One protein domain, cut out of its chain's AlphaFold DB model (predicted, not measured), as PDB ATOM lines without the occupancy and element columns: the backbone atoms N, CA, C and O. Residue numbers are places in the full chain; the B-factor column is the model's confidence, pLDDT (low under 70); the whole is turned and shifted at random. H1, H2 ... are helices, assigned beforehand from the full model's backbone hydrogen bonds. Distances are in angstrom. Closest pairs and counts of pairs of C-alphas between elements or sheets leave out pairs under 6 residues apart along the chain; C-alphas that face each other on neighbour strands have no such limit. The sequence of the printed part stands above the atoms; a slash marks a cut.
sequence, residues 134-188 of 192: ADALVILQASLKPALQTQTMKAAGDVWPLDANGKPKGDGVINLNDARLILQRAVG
ATOM      1  N   ALA A 134      22.262 -22.371  24.796       93.94
ATOM      2  CA  ALA A 134      22.374 -23.251  25.955       93.94
ATOM      3  C   ALA A 134      22.215 -22.470  27.267       93.94
ATOM      4  O   ALA A 134      21.523 -22.945  28.166       93.94
ATOM      5  N   ASP A 135      22.746 -21.251  27.350       93.62
ATOM      6  CA  ASP A 135      22.570 -20.389  28.519       93.62
ATOM      7  C   ASP A 135      21.121 -19.972  28.706       93.62
ATOM      8  O   ASP A 135      20.572 -20.090  29.799       93.62
ATOM      9  N   ALA A 136      20.460 -19.553  27.624       95.19
ATOM     10  CA  ALA A 136      19.046 -19.198  27.671       95.19
ATOM     11  C   ALA A 136      18.191 -20.381  28.155       95.19
ATOM     12  O   ALA A 136      17.245 -20.187  28.921       95.19
ATOM     13  N   LEU A 137      18.540 -21.609  27.752       92.25
ATOM     14  CA  LEU A 137      17.878 -22.821  28.225       92.25
ATOM     15  C   LEU A 137      18.125 -23.061  29.719       92.25
ATOM     16  O   LEU A 137      17.168 -23.342  30.442       92.25
ATOM     17  N   VAL A 138      19.366 -22.919  30.191       91.00
ATOM     18  CA  VAL A 138      19.700 -23.060  31.616       91.00
ATOM     19  C   VAL A 138      18.945 -22.032  32.456       91.00
ATOM     20  O   VAL A 138      18.344 -22.393  33.467       91.00
ATOM     21  N   ILE A 139      18.895 -20.771  32.021       92.62
ATOM     22  CA  ILE A 139      18.177 -19.702  32.724       92.62
ATOM     23  C   ILE A 139      16.661 -19.935  32.701       92.62
ATOM     24  O   ILE A 139      15.994 -19.770  33.726       92.62
ATOM     25  N   LEU A 140      16.104 -20.420  31.588       92.12
ATOM     26  CA  LEU A 140      14.697 -20.813  31.521       92.12
ATOM     27  C   LEU A 140      14.384 -21.956  32.497       92.12
ATOM     28  O   LEU A 140      13.412 -21.877  33.248       92.12
ATOM     29  N   GLN A 141      15.210 -23.001  32.529       87.81
ATOM     30  CA  GLN A 141      15.052 -24.120  33.461       87.81
ATOM     31  C   GLN A 141      15.184 -23.660  34.920       87.81
ATOM     32  O   GLN A 141      14.382 -24.057  35.768       87.81
ATOM     33  N   ALA A 142      16.143 -22.777  35.200       87.00
ATOM     34  CA  ALA A 142      16.357 -22.184  36.513       87.00
ATOM     35  C   ALA A 142      15.157 -21.350  36.982       87.00
ATOM     36  O   ALA A 142      14.818 -21.388  38.166       87.00
ATOM     37  N   SER A 143      14.473 -20.644  36.075       88.62
ATOM     38  CA  SER A 143      13.281 -19.842  36.406       88.62
ATOM     39  C   SER A 143      12.129 -20.678  36.976       88.62
ATOM     40  O   SER A 143      11.359 -20.202  37.807       88.62
ATOM     41  N   LEU A 144      12.047 -21.958  36.596       85.50
ATOM     42  CA  LEU A 144      11.036 -22.894  37.093       85.50
ATOM     43  C   LEU A 144      11.385 -23.472  38.472       85.50
ATOM     44  O   LEU A 144      10.547 -24.131  39.089       85.50
ATOM     45  N   LYS A 145      12.619 -23.268  38.958       80.62
ATOM     46  CA  LYS A 145      13.128 -23.861  40.204       80.62
ATOM     47  C   LYS A 145      13.892 -22.845  41.065       80.62
ATOM     48  O   LYS A 145      15.085 -23.037  41.303       80.62
ATOM     49  N   PRO A 146      13.229 -21.805  41.612       81.06
ATOM     50  CA  PRO A 146      13.896 -20.761  42.399       81.06
ATOM     51  C   PRO A 146      14.737 -21.291  43.569       81.06
ATOM     52  O   PRO A 146      15.782 -20.729  43.880       81.06
ATOM     53  N   ALA A 147      14.313 -22.400  44.183       76.19
ATOM     54  CA  ALA A 147      15.018 -23.032  45.298       76.19
ATOM     55  C   ALA A 147      16.383 -23.645  44.919       76.19
ATOM     56  O   ALA A 147      17.200 -23.861  45.808       76.19
ATOM     57  N   LEU A 148      16.635 -23.926  43.633       75.75
ATOM     58  CA  LEU A 148      17.902 -24.492  43.146       75.75
ATOM     59  C   LEU A 148      18.864 -23.432  42.588       75.75
ATOM     60  O   LEU A 148      19.982 -23.765  42.207       75.75
ATOM     61  N   GLN A 149      18.448 -22.165  42.512       84.38
ATOM     62  CA  GLN A 149      19.280 -21.094  41.965       84.38
ATOM     63  C   GLN A 149      20.408 -20.740  42.940       84.38
ATOM     64  O   GLN A 149      20.153 -20.345  44.080       84.38
ATOM     65  N   THR A 150      21.658 -20.831  42.487       82.62
ATOM     66  CA  THR A 150      22.817 -20.368  43.263       82.62
ATOM     67  C   THR A 150      22.993 -18.854  43.135       82.62
ATOM     68  O   THR A 150      22.459 -18.215  42.228       82.62
ATOM     69  N   GLN A 151      23.781 -18.254  44.031       85.25
ATOM     70  CA  GLN A 151      24.111 -16.832  43.921       85.25
ATOM     71  C   GLN A 151      24.912 -16.525  42.646       85.25
ATOM     72  O   GLN A 151      24.700 -15.481  42.031       85.25
ATOM     73  N   THR A 152      25.790 -17.439  42.228       87.88
ATOM     74  CA  THR A 152      26.597 -17.294  41.008       87.88
ATOM     75  C   THR A 152      25.747 -17.400  39.752       87.88
ATOM     76  O   THR A 152      25.886 -16.585  38.846       87.88
ATOM     77  N   MET A 153      24.776 -18.315  39.738       88.69
ATOM     78  CA  MET A 153      23.779 -18.364  38.678       88.69
ATOM     79  C   MET A 153      22.964 -17.083  38.604       88.69
ATOM     80  O   MET A 153      22.716 -16.608  37.507       88.69
ATOM     81  N   LYS A 154      22.523 -16.531  39.743       90.44
ATOM     82  CA  LYS A 154      21.809 -15.249  39.748       90.44
ATOM     83  C   LYS A 154      22.681 -14.155  39.151       90.44
ATOM     84  O   LYS A 154      22.222 -13.466  38.260       90.44
ATOM     85  N   ALA A 155      23.945 -14.058  39.553       90.94
ATOM     86  CA  ALA A 155      24.861 -13.056  39.013       90.94
ATOM     87  C   ALA A 155      25.081 -13.175  37.492       90.94
ATOM     88  O   ALA A 155      25.150 -12.154  36.811       90.94
ATOM     89  N   ALA A 156      25.181 -14.393  36.953       93.12
ATOM     90  CA  ALA A 156      25.370 -14.602  35.517       93.12
ATOM     91  C   ALA A 156      24.056 -14.541  34.719       93.12
ATOM     92  O   ALA A 156      24.041 -14.089  33.580       93.12
ATOM     93  N   GLY A 157      22.957 -15.013  35.299       93.81
ATOM     94  CA  GLY A 157      21.688 -15.249  34.619       93.81
ATOM     95  C   GLY A 157      20.674 -14.118  34.713       93.81
ATOM     96  O   GLY A 157      19.835 -14.020  33.828       93.81
ATOM     97  N   ASP A 158      20.736 -13.281  35.749       95.69
ATOM     98  CA  ASP A 158      19.859 -12.119  35.948       95.69
ATOM     99  C   ASP A 158      20.369 -10.935  35.119       95.69
ATOM    100  O   ASP A 158      21.118 -10.070  35.583       95.69
ATOM    101  N   VAL A 159      20.035 -10.953  33.830       96.75
ATOM    102  CA  VAL A 159      20.528  -9.972  32.856       96.75
ATOM    103  C   VAL A 159      19.507  -8.889  32.532       96.75
ATOM    104  O   VAL A 159      19.857  -7.877  31.919       96.75
ATOM    105  N   TRP A 160      18.245  -9.090  32.906       96.75
ATOM    106  CA  TRP A 160      17.151  -8.175  32.634       96.75
ATOM    107  C   TRP A 160      16.777  -7.375  33.893       96.75
ATOM    108  O   TRP A 160      16.703  -7.934  34.976       96.75
ATOM    109  N   PRO A 161      16.480  -6.068  33.778       96.69
ATOM    110  CA  PRO A 161      16.478  -5.253  32.565       96.69
ATOM    111  C   PRO A 161      17.883  -4.813  32.133       96.69
ATOM    112  O   PRO A 161      18.858  -4.960  32.867       96.69
ATOM    113  N   LEU A 162      17.969  -4.218  30.940       96.06
ATOM    114  CA  LEU A 162      19.149  -3.461  30.523       96.06
ATOM    115  C   LEU A 162      19.117  -2.038  31.105       96.06
ATOM    116  O   LEU A 162      18.047  -1.450  31.281       96.06
ATOM    117  N   ASP A 163      20.289  -1.471  31.380       95.12
ATOM    118  CA  ASP A 163      20.454  -0.063  31.737       95.12
ATOM    119  C   ASP A 163      20.345   0.873  30.513       95.12
ATOM    120  O   ASP A 163      20.139   0.446  29.375       95.12
ATOM    121  N   ALA A 164      20.501   2.184  30.738       94.88
ATOM    122  CA  ALA A 164      20.445   3.190  29.673       94.88
ATOM    123  C   ALA A 164      21.555   3.043  28.609       94.88
ATOM    124  O   ALA A 164      21.432   3.610  27.527       94.88
ATOM    125  N   ASN A 165      22.620   2.290  28.904       93.19
ATOM    126  CA  ASN A 165      23.729   2.011  27.994       93.19
ATOM    127  C   ASN A 165      23.600   0.633  27.322       93.19
ATOM    128  O   ASN A 165      24.527   0.212  26.631       93.19
ATOM    129  N   GLY A 166      22.488  -0.080  27.531       93.00
ATOM    130  CA  GLY A 166      22.264  -1.417  26.988       93.00
ATOM    131  C   GLY A 166      23.010  -2.530  27.724       93.00
ATOM    132  O   GLY A 166      23.099  -3.634  27.194       93.00
ATOM    133  N   LYS A 167      23.546  -2.277  28.926       94.06
ATOM    134  CA  LYS A 167      24.230  -3.293  29.737       94.06
ATOM    135  C   LYS A 167      23.261  -4.014  30.674       94.06
ATOM    136  O   LYS A 167      22.339  -3.370  31.175       94.06
ATOM    137  N   PRO A 168      23.480  -5.306  30.969       96.00
ATOM    138  CA  PRO A 168      22.719  -6.024  31.978       96.00
ATOM    139  C   PRO A 168      22.755  -5.303  33.323       96.00
ATOM    140  O   PRO A 168      23.831  -4.995  33.838       96.00
ATOM    141  N   LYS A 169      21.575  -5.016  33.870       95.44
ATOM    142  CA  LYS A 169      21.415  -4.450  35.213       95.44
ATOM    143  C   LYS A 169      20.961  -5.510  36.216       95.44
ATOM    144  O   LYS A 169      21.385  -5.436  37.367       95.44
ATOM    145  N   GLY A 170      20.122  -6.443  35.768       94.56
ATOM    146  CA  GLY A 170      19.445  -7.409  36.631       94.56
ATOM    147  C   GLY A 170      18.388  -6.755  37.530       94.56
ATOM    148  O   GLY A 170      18.450  -5.554  37.833       94.56
ATOM    149  N   ASP A 171      17.395  -7.528  37.954       94.12
ATOM    150  CA  ASP A 171      16.362  -7.107  38.912       94.12
ATOM    151  C   ASP A 171      16.359  -7.917  40.221       94.12
ATOM    152  O   ASP A 171      15.573  -7.649  41.135       94.12
ATOM    153  N   GLY A 172      17.295  -8.853  40.351       92.06
ATOM    154  CA  GLY A 172      17.453  -9.788  41.455       92.06
ATOM    155  C   GLY A 172      16.726 -11.119  41.248       92.06
ATOM    156  O   GLY A 172      16.805 -11.985  42.133       92.06
ATOM    157  N   VAL A 173      16.007 -11.304  40.134       93.12
ATOM    158  CA  VAL A 173      15.128 -12.453  39.903       93.12
ATOM    159  C   VAL A 173      15.339 -13.053  38.516       93.12
ATOM    160  O   VAL A 173      14.840 -12.538  37.527       93.12
ATOM    161  N   ILE A 174      15.906 -14.265  38.462       93.38
ATOM    162  CA  ILE A 174      15.916 -15.057  37.223       93.38
ATOM    163  C   ILE A 174      14.485 -15.417  36.815       93.38
ATOM    164  O   ILE A 174      13.785 -16.161  37.515       93.38
ATOM    165  N   ASN A 175      14.083 -14.949  35.641       94.50
ATOM    166  CA  ASN A 175      12.782 -15.199  35.050       94.50
ATOM    167  C   ASN A 175      12.843 -15.312  33.510       94.50
ATOM    168  O   ASN A 175      13.900 -15.395  32.885       94.50
ATOM    169  N   LEU A 176      11.671 -15.376  32.871       96.19
ATOM    170  CA  LEU A 176      11.568 -15.545  31.419       96.19
ATOM    171  C   LEU A 176      12.151 -14.355  30.636       96.19
ATOM    172  O   LEU A 176      12.602 -14.538  29.504       96.19
ATOM    173  N   ASN A 177      12.141 -13.142  31.199       97.62
ATOM    174  CA  ASN A 177      12.714 -11.974  30.532       97.62
ATOM    175  C   ASN A 177      14.232 -12.085  30.400       97.62
ATOM    176  O   ASN A 177      14.756 -11.688  29.357       97.62
ATOM    177  N   ASP A 178      14.905 -12.670  31.389       97.25
ATOM    178  CA  ASP A 178      16.337 -12.957  31.330       97.25
ATOM    179  C   ASP A 178      16.655 -13.964  30.234       97.25
ATOM    180  O   ASP A 178      17.435 -13.679  29.328       97.25
ATOM    181  N   ALA A 179      15.967 -15.110  30.249       96.88
ATOM    182  CA  ALA A 179      16.145 -16.153  29.244       96.88
ATOM    183  C   ALA A 179      15.891 -15.617  27.824       96.88
ATOM    184  O   ALA A 179      16.653 -15.898  26.897       96.88
ATOM    185  N   ARG A 180      14.854 -14.783  27.650       97.69
ATOM    186  CA  ARG A 180      14.578 -14.101  26.378       97.69
ATOM    187  C   ARG A 180      15.727 -13.181  25.973       97.69
ATOM    188  O   ARG A 180      16.091 -13.167  24.801       97.69
ATOM    189  N   LEU A 181      16.265 -12.392  26.900       97.69
ATOM    190  CA  LEU A 181      17.328 -11.430  26.616       97.69
ATOM    191  C   LEU A 181      18.652 -12.128  26.258       97.69
ATOM    192  O   LEU A 181      19.323 -11.722  25.310       97.69
ATOM    193  N   ILE A 182      18.981 -13.230  26.936       97.62
ATOM    194  CA  ILE A 182      20.120 -14.091  26.588       97.62
ATOM    195  C   ILE A 182      19.925 -14.695  25.199       97.62
ATOM    196  O   ILE A 182      20.832 -14.629  24.374       97.62
ATOM    197  N   LEU A 183      18.726 -15.202  24.892       97.56
ATOM    198  CA  LEU A 183      18.416 -15.726  23.563       97.56
ATOM    199  C   LEU A 183      18.583 -14.651  22.481       97.56
ATOM    200  O   LEU A 183      19.185 -14.915  21.444       97.56
ATOM    201  N   GLN A 184      18.100 -13.430  22.730       97.25
ATOM    202  CA  GLN A 184      18.278 -12.293  21.825       97.25
ATOM    203  C   GLN A 184      19.756 -11.977  21.583       97.25
ATOM    204  O   GLN A 184      20.134 -11.711  20.443       97.25
ATOM    205  N   ARG A 185      20.604 -12.042  22.613       96.19
ATOM    206  CA  ARG A 185      22.052 -11.893  22.437       96.19
ATOM    207  C   ARG A 185      22.671 -13.044  21.659       96.19
ATOM    208  O   ARG A 185      23.449 -12.786  20.746       96.19
ATOM    209  N   ALA A 186      22.298 -14.280  21.973       95.75
ATOM    210  CA  ALA A 186      22.798 -15.473  21.297       95.75
ATOM    211  C   ALA A 186      22.523 -15.446  19.784       95.75
ATOM    212  O   ALA A 186      23.331 -15.936  18.999       95.75
ATOM    213  N   VAL A 187      21.405 -14.839  19.364       96.00
ATOM    214  CA  VAL A 187      21.052 -14.665  17.944       96.00
ATOM    215  C   VAL A 187      21.466 -13.308  17.353       96.00
ATOM    216  O   VAL A 187      21.098 -12.995  16.224       96.00
ATOM    217  N   GLY A 188      22.217 -12.485  18.094       94.38
ATOM    218  CA  GLY A 188      22.764 -11.211  17.613       94.38
ATOM    219  C   GLY A 188      21.769 -10.048  17.519       94.38
ATOM    220  O   GLY A 188      22.067  -9.045  16.878       94.38
TER     221      GLY A 188
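This is residues 134 to 188 of the 192 residues of the protein "Fibronectin type III domain protein" of Geobacter daltonii (strain DSM 22248 / JCM 15807 / FRC-32) (UniProt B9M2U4). H3 and H1 lie side by side as an antiparallel pair, and short H2 slants steeply to them, coming close to both at its end, Gly 157. A long loop, residues 158 to 175, runs out from H2 and folds back to H3. The printed part has 55 residues with three named helices, in the order H1, H2, H3, and no named strand: all helix. It is compact, with a radius of gyration of the C-alphas of 10.4 A and spans of 31 by 21 by 15 A.

H3, residues 176 to 186, measures 15.1 A, ending at C-alpha 186 (22.798, -15.473, 21.297). H1, residues 134 to 143, measures 14.3 A from C-alpha 134 (22.374, -23.251, 25.955). H2 is residues 151 to 157.

H3 touches H1, opposite ways at a shallow tilt of 4 degrees; their closest C-alphas, Ala 179 and Ala 136, are 4.5 A apart. H2 is close to H3 but not clearly touching, the closest C-alphas, Gly 157 and Asp 178, being 6.7 A apart. In H1, H2 and H3 every O i to N i+4 pair is within hydrogen-bond range.

The farthest C-alphas, Ala 147 and Asn 165, are 31.7 A apart. The link H2 to H3 is long. The printed part has no cut, and no printed residue is under 70 in pLDDT.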